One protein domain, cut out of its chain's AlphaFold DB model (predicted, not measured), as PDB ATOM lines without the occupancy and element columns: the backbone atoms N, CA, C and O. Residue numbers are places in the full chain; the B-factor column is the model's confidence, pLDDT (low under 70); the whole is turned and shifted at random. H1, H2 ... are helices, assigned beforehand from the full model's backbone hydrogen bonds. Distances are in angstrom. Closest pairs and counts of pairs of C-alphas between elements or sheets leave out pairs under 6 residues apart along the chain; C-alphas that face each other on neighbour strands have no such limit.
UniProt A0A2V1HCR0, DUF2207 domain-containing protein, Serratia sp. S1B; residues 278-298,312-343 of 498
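AT A GLANCE: This is residues 278 to 298 and 312 to 343 of the 498 residues of the protein "DUF2207 domain-containing protein" of Serratia sp. S1B (UniProt A0A2V1HCR0). Two helices make a lopsided Y: H2 is the stem and one arm, and H1, running the opposite way, packs on the middle of H2 with residues 278 to 285 and splays off as the other arm. Residues 290 to 298 and 332 to 343 stick out at opposite ends. The printed part has 53 residues, H1 then H2, all helix; it is an extended rod, radius of gyration of the C-alphas 15.7 A, spanning 54 by 18 by 14 A.

HOW THE PARTS SIT: Start with H1, residues 278 to 296; it touches H2, residues 312 to 338, closest at the C-alphas of Gly 278 and Gly 324, 4.2 A apart. On H2, look for the residues that touch H1 at 317 to 328 alone. The tilt is a shallow 32 degrees, only just short of steep, opposite ways. Every O i to N i+4 pair is within hydrogen-bond range in H2, 10 of 15 in H1.

IN THESE COORDINATES: Find C-alpha 278 at (-9.229, -12.432, -2.468); H1 runs 25.3 A from there, with a kink of 35 degrees near residue 290. H2 runs 38.5 A to C-alpha 338 at (-25.842, -15.796, -11.862).

THE WHOLE: Residues 299 to 311 are not printed; C-alphas 298 and 312 stand 19.3 A apart across the cut. Look for pLDDT under 70 at residues 286 to 298, 312 to 313, 339 and 341 to 342.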
ATOM      1  N   GLY A 278     -10.270 -12.188  -1.467       86.88
ATOM      2  CA  GLY A 278      -9.229 -12.432  -2.468       86.88
ATOM      3  C   GLY A 278      -8.196 -11.300  -2.538       86.88
ATOM      4  O   GLY A 278      -6.988 -11.551  -2.532       86.88
ATOM      5  N   PHE A 279      -8.646 -10.042  -2.519       85.00
ATOM      6  CA  PHE A 279      -7.755  -8.877  -2.504       85.00
ATOM      7  C   PHE A 279      -6.939  -8.753  -1.213       85.00
ATOM      8  O   PHE A 279      -5.761  -8.391  -1.281       85.00
ATOM      9  N   THR A 280      -7.502  -9.064  -0.038       83.06
ATOM     10  CA  THR A 280      -6.728  -9.050   1.215       83.06
ATOM     11  C   THR A 280      -5.632 -10.110   1.183       83.06
ATOM     12  O   THR A 280      -4.482  -9.785   1.483       83.06
ATOM     13  N   LEU A 281      -5.936 -11.322   0.712       84.62
ATOM     14  CA  LEU A 281      -4.957 -12.398   0.537       84.62
ATOM     15  C   LEU A 281      -3.847 -12.032  -0.447       84.62
ATOM     16  O   LEU A 281      -2.686 -12.305  -0.162       84.62
ATOM     17  N   LEU A 282      -4.175 -11.362  -1.557       83.94
ATOM     18  CA  LEU A 282      -3.193 -10.892  -2.539       83.94
ATOM     19  C   LEU A 282      -2.342  -9.720  -2.016       83.94
ATOM     20  O   LEU A 282      -1.186  -9.550  -2.407       83.94
ATOM     21  N   SER A 283      -2.881  -8.914  -1.099       76.75
ATOM     22  CA  SER A 283      -2.152  -7.789  -0.502       76.75
ATOM     23  C   SER A 283      -1.072  -8.224   0.500       76.75
ATOM     24  O   SER A 283      -0.049  -7.547   0.615       76.75
ATOM     25  N   LEU A 284      -1.246  -9.364   1.182       75.25
ATOM     26  CA  LEU A 284      -0.277  -9.925   2.137       75.25
ATOM     27  C   LEU A 284       1.110 -10.194   1.512       75.25
ATOM     28  O   LEU A 284       2.101  -9.667   2.034       75.25
ATOM     29  N   PRO A 285       1.230 -10.930   0.385       70.12
ATOM     30  CA  PRO A 285       2.505 -11.158  -0.281       70.12
ATOM     31  C   PRO A 285       3.081  -9.880  -0.893       70.12
ATOM     32  O   PRO A 285       4.297  -9.758  -0.954       70.12
ATOM     33  N   LEU A 286       2.268  -8.896  -1.301       65.75
ATOM     34  CA  LEU A 286       2.763  -7.596  -1.780       65.75
ATOM     35  C   LEU A 286       3.304  -6.722  -0.640       65.75
ATOM     36  O   LEU A 286       4.326  -6.059  -0.803       65.75
ATOM     37  N   MET A 287       2.667  -6.736   0.532       60.22
ATOM     38  CA  MET A 287       3.145  -6.022   1.717       60.22
ATOM     39  C   MET A 287       4.464  -6.619   2.225       60.22
ATOM     40  O   MET A 287       5.411  -5.878   2.492       60.22
ATOM     41  N   MET A 288       4.557  -7.950   2.254       61.28
ATOM     42  CA  MET A 288       5.799  -8.688   2.513       61.28
ATOM     43  C   MET A 288       6.807  -8.538   1.355       61.28
ATOM     44  O   MET A 288       8.017  -8.513   1.549       61.28
ATOM     45  N   GLY A 289       6.317  -8.377   0.129       53.22
ATOM     46  CA  GLY A 289       7.084  -8.191  -1.097       53.22
ATOM     47  C   GLY A 289       7.776  -6.833  -1.173       53.22
ATOM     48  O   GLY A 289       8.877  -6.741  -1.694       53.22
ATOM     49  N   VAL A 290       7.189  -5.769  -0.617       51.81
ATOM     50  CA  VAL A 290       7.805  -4.430  -0.566       51.81
ATOM     51  C   VAL A 290       8.957  -4.375   0.444       51.81
ATOM     52  O   VAL A 290       9.960  -3.714   0.171       51.81
ATOM     53  N   THR A 291       8.883  -5.118   1.555       45.50
ATOM     54  CA  THR A 291      10.051  -5.316   2.434       45.50
ATOM     55  C   THR A 291      11.103  -6.188   1.740       45.50
ATOM     56  O   THR A 291      12.298  -5.891   1.814       45.50
ATOM     57  N   LEU A 292      10.675  -7.169   0.937       46.88
ATOM     58  CA  LEU A 292      11.549  -7.990   0.099       46.88
ATOM     59  C   LEU A 292      12.120  -7.268  -1.128       46.88
ATOM     60  O   LEU A 292      13.196  -7.651  -1.542       46.88
ATOM     61  N   ARG A 293      11.515  -6.219  -1.701       41.97
ATOM     62  CA  ARG A 293      12.046  -5.509  -2.890       41.97
ATOM     63  C   ARG A 293      13.302  -4.700  -2.549       41.97
ATOM     64  O   ARG A 293      14.196  -4.561  -3.379       41.97
ATOM     65  N   SER A 294      13.410  -4.262  -1.290       45.97
ATOM     66  CA  SER A 294      14.657  -3.751  -0.702       45.97
ATOM     67  C   SER A 294      15.718  -4.844  -0.489       45.97
ATOM     68  O   SER A 294      16.906  -4.546  -0.415       45.97
ATOM     69  N   LEU A 295      15.288  -6.111  -0.444       45.22
ATOM     70  CA  LEU A 295      16.121  -7.299  -0.275       45.22
ATOM     71  C   LEU A 295      16.426  -8.004  -1.613       45.22
ATOM     72  O   LEU A 295      17.476  -8.614  -1.725       45.22
ATOM     73  N   GLN A 296      15.578  -7.897  -2.643       42.34
ATOM     74  CA  GLN A 296      15.705  -8.559  -3.948       42.34
ATOM     75  C   GLN A 296      16.848  -7.969  -4.773       42.34
ATOM     76  O   GLN A 296      17.595  -8.725  -5.385       42.34
ATOM     77  N   LEU A 297      17.072  -6.649  -4.699       39.62
ATOM     78  CA  LEU A 297      18.293  -6.041  -5.249       39.62
ATOM     79  C   LEU A 297      19.566  -6.510  -4.514       39.62
ATOM     80  O   LEU A 297      20.659  -6.419  -5.058       39.62
ATOM     81  N   MET A 298      19.423  -7.054  -3.300       40.19
ATOM     82  CA  MET A 298      20.497  -7.628  -2.484       40.19
ATOM     83  C   MET A 298      20.538  -9.172  -2.540       40.19
ATOM     84  O   MET A 298      21.472  -9.778  -2.019       40.19
ATOM     85  N   GLY A 312      10.019 -21.835   3.307       67.62
ATOM     86  CA  GLY A 312       8.747 -21.494   3.956       67.62
ATOM     87  C   GLY A 312       8.150 -20.177   3.446       67.62
ATOM     88  O   GLY A 312       6.959 -20.107   3.157       67.62
ATOM     89  N   ARG A 313       8.984 -19.149   3.239       67.25
ATOM     90  CA  ARG A 313       8.543 -17.847   2.700       67.25
ATOM     91  C   ARG A 313       8.093 -17.923   1.240       67.25
ATOM     92  O   ARG A 313       7.128 -17.259   0.873       67.25
ATOM     93  N   ILE A 314       8.762 -18.737   0.422       75.50
ATOM     94  CA  ILE A 314       8.379 -18.960  -0.978       75.50
ATOM     95  C   ILE A 314       7.056 -19.731  -1.049       75.50
ATOM     96  O   ILE A 314       6.154 -19.311  -1.769       75.50
ATOM     97  N   HIS A 315       6.890 -20.796  -0.257       77.25
ATOM     98  CA  HIS A 315       5.623 -21.532  -0.184       77.25
ATOM     99  C   HIS A 315       4.471 -20.654   0.307       77.25
ATOM    100  O   HIS A 315       3.400 -20.684  -0.288       77.25
ATOM    101  N   PHE A 316       4.701 -19.824   1.327       78.50
ATOM    102  CA  PHE A 316       3.720 -18.846   1.794       78.50
ATOM    103  C   PHE A 316       3.320 -17.878   0.668       78.50
ATOM    104  O   PHE A 316       2.138 -17.689   0.400       78.50
ATOM    105  N   PHE A 317       4.285 -17.315  -0.060       81.88
ATOM    106  CA  PHE A 317       4.001 -16.401  -1.170       81.88
ATOM    107  C   PHE A 317       3.179 -17.069  -2.285       81.88
ATOM    108  O   PHE A 317       2.172 -16.517  -2.730       81.88
ATOM    109  N   ILE A 318       3.569 -18.274  -2.712       84.38
ATOM    110  CA  ILE A 318       2.859 -19.038  -3.749       84.38
ATOM    111  C   ILE A 318       1.440 -19.395  -3.287       84.38
ATOM    112  O   ILE A 318       0.485 -19.213  -4.036       84.38
ATOM    113  N   PHE A 319       1.280 -19.845  -2.041       85.94
ATOM    114  CA  PHE A 319      -0.019 -20.224  -1.487       85.94
ATOM    115  C   PHE A 319      -1.005 -19.048  -1.464       85.94
ATOM    116  O   PHE A 319      -2.103 -19.155  -2.005       85.94
ATOM    117  N   PHE A 320      -0.608 -17.900  -0.901       84.50
ATOM    118  CA  PHE A 320      -1.488 -16.730  -0.797       84.50
ATOM    119  C   PHE A 320      -1.801 -16.088  -2.154       84.50
ATOM    120  O   PHE A 320      -2.911 -15.597  -2.352       84.50
ATOM    121  N   THR A 321      -0.859 -16.109  -3.102       86.31
ATOM    122  CA  THR A 321      -1.106 -15.601  -4.463       86.31
ATOM    123  C   THR A 321      -2.068 -16.493  -5.239       86.31
ATOM    124  O   THR A 321      -3.027 -15.981  -5.814       86.31
ATOM    125  N   LEU A 322      -1.873 -17.814  -5.214       89.81
ATOM    126  CA  LEU A 322      -2.751 -18.762  -5.900       89.81
ATOM    127  C   LEU A 322      -4.157 -18.772  -5.287       89.81
ATOM    128  O   LEU A 322      -5.145 -18.709  -6.014       89.81
ATOM    129  N   PHE A 323      -4.255 -18.771  -3.956       89.19
ATOM    130  CA  PHE A 323      -5.538 -18.730  -3.256       89.19
ATOM    131  C   PHE A 323      -6.262 -17.386  -3.444       89.19
ATOM    132  O   PHE A 323      -7.469 -17.366  -3.677       89.19
ATOM    133  N   GLY A 324      -5.531 -16.263  -3.432       88.50
ATOM    134  CA  GLY A 324      -6.086 -14.940  -3.727       88.50
ATOM    135  C   GLY A 324      -6.643 -14.833  -5.152       88.50
ATOM    136  O   GLY A 324      -7.770 -14.375  -5.334       88.50
ATOM    137  N   LEU A 325      -5.900 -15.311  -6.159       90.50
ATOM    138  CA  LEU A 325      -6.374 -15.366  -7.550       90.50
ATOM    139  C   LEU A 325      -7.564 -16.318  -7.718       90.50
ATOM    140  O   LEU A 325      -8.507 -15.990  -8.434       90.50
ATOM    141  N   GLY A 326      -7.553 -17.461  -7.026       91.50
ATOM    142  CA  GLY A 326      -8.672 -18.402  -7.001       91.50
ATOM    143  C   GLY A 326      -9.951 -17.763  -6.462       91.50
ATOM    144  O   GLY A 326     -10.988 -17.837  -7.114       91.50
ATOM    145  N   ALA A 327      -9.877 -17.059  -5.329       89.75
ATOM    146  CA  ALA A 327     -11.025 -16.356  -4.752       89.75
ATOM    147  C   ALA A 327     -11.585 -15.266  -5.688       89.75
ATOM    148  O   ALA A 327     -12.802 -15.140  -5.830       89.75
ATOM    149  N   ILE A 328     -10.712 -14.515  -6.373       89.31
ATOM    150  CA  ILE A 328     -11.122 -13.510  -7.368       89.31
ATOM    151  C   ILE A 328     -11.796 -14.182  -8.575       89.31
ATOM    152  O   ILE A 328     -12.841 -13.718  -9.024       89.31
ATOM    153  N   SER A 329     -11.238 -15.291  -9.071       90.38
ATOM    154  CA  SER A 329     -11.795 -16.060 -10.191       90.38
ATOM    155  C   SER A 329     -13.172 -16.648  -9.865       90.38
ATOM    156  O   SER A 329     -14.105 -16.521 -10.660       90.38
ATOM    157  N   ILE A 330     -13.338 -17.221  -8.667       88.81
ATOM    158  CA  ILE A 330     -14.627 -17.740  -8.185       88.81
ATOM    159  C   ILE A 330     -15.643 -16.599  -8.076       88.81
ATOM    160  O   ILE A 330     -16.760 -16.743  -8.558       88.81
ATOM    161  N   SER A 331     -15.255 -15.447  -7.518       88.06
ATOM    162  CA  SER A 331     -16.146 -14.282  -7.415       88.06
ATOM    163  C   SER A 331     -16.600 -13.779  -8.792       88.06
ATOM    164  O   SER A 331     -17.793 -13.570  -9.014       88.06
ATOM    165  N   ALA A 332     -15.672 -13.654  -9.746       86.62
ATOM    166  CA  ALA A 332     -15.989 -13.253 -11.115       86.62
ATOM    167  C   ALA A 332     -16.906 -14.272 -11.810       86.62
ATOM    168  O   ALA A 332     -17.868 -13.886 -12.472       86.62
ATOM    169  N   SER A 333     -16.653 -15.567 -11.605       87.25
ATOM    170  CA  SER A 333     -17.468 -16.652 -12.159       87.25
ATOM    171  C   SER A 333     -18.878 -16.661 -11.567       87.25
ATOM    172  O   SER A 333     -19.841 -16.823 -12.311       87.25
ATOM    173  N   MET A 334     -19.027 -16.443 -10.256       85.06
ATOM    174  CA  MET A 334     -20.338 -16.325  -9.607       85.06
ATOM    175  C   MET A 334     -21.109 -15.108 -10.120       85.06
ATOM    176  O   MET A 334     -22.296 -15.226 -10.401       85.06
ATOM    177  N   MET A 335     -20.441 -13.964 -10.311       80.25
ATOM    178  CA  MET A 335     -21.082 -12.779 -10.884       80.25
ATOM    179  C   MET A 335     -21.512 -12.988 -12.336       80.25
ATOM    180  O   MET A 335     -22.592 -12.548 -12.705       80.25
ATOM    181  N   PHE A 336     -20.700 -13.668 -13.148       81.00
ATOM    182  CA  PHE A 336     -20.991 -13.885 -14.564       81.00
ATOM    183  C   PHE A 336     -22.083 -14.939 -14.806       81.00
ATOM    184  O   PHE A 336     -22.904 -14.758 -15.695       81.00
ATOM    185  N   ASN A 337     -22.118 -16.025 -14.021       79.69
ATOM    186  CA  ASN A 337     -23.075 -17.123 -14.229       79.69
ATOM    187  C   ASN A 337     -24.458 -16.885 -13.596       79.69
ATOM    188  O   ASN A 337     -25.410 -17.544 -13.993       79.69
ATOM    189  N   MET A 338     -24.577 -16.012 -12.589       70.44
ATOM    190  CA  MET A 338     -25.842 -15.796 -11.862       70.44
ATOM    191  C   MET A 338     -26.579 -14.505 -12.235       70.44
ATOM    192  O   MET A 338     -27.740 -14.359 -11.864       70.44
ATOM    193  N   LEU A 339     -25.932 -13.548 -12.906       67.69
ATOM    194  CA  LEU A 339     -26.574 -12.293 -13.302       67.69
ATOM    195  C   LEU A 339     -26.848 -12.309 -14.804       67.69
ATOM    196  O   LEU A 339     -25.971 -11.972 -15.599       67.69
ATOM    197  N   ASP A 340     -28.087 -12.620 -15.180       72.06
ATOM    198  CA  ASP A 340     -28.557 -12.355 -16.535       72.06
ATOM    199  C   ASP A 340     -28.497 -10.837 -16.796       72.06
ATOM    200  O   ASP A 340     -29.135 -10.056 -16.076       72.06
ATOM    201  N   PRO A 341     -27.749 -10.370 -17.818       66.00
ATOM    202  CA  PRO A 341     -27.535  -8.940 -18.063       66.00
ATOM    203  C   PRO A 341     -28.826  -8.185 -18.411       66.00
ATOM    204  O   PRO A 341     -28.852  -6.957 -18.367       66.00
ATOM    205  N   THR A 342     -29.902  -8.906 -18.723       66.75
ATOM    206  CA  THR A 342     -31.233  -8.374 -19.028       66.75
ATOM    207  C   THR A 342     -32.027  -7.968 -17.784       66.75
ATOM    208  O   THR A 342     -32.940  -7.155 -17.899       66.75
ATOM    209  N   GLN A 343     -31.682  -8.479 -16.596       72.25
ATOM    210  CA  GLN A 343     -32.396  -8.191 -15.342       72.25
ATOM    211  C   GLN A 343     -31.742  -7.086 -14.504       72.25
ATOM    212  O   GLN A 343     -32.264  -6.701 -13.454       72.25
TER     213      GLN A 343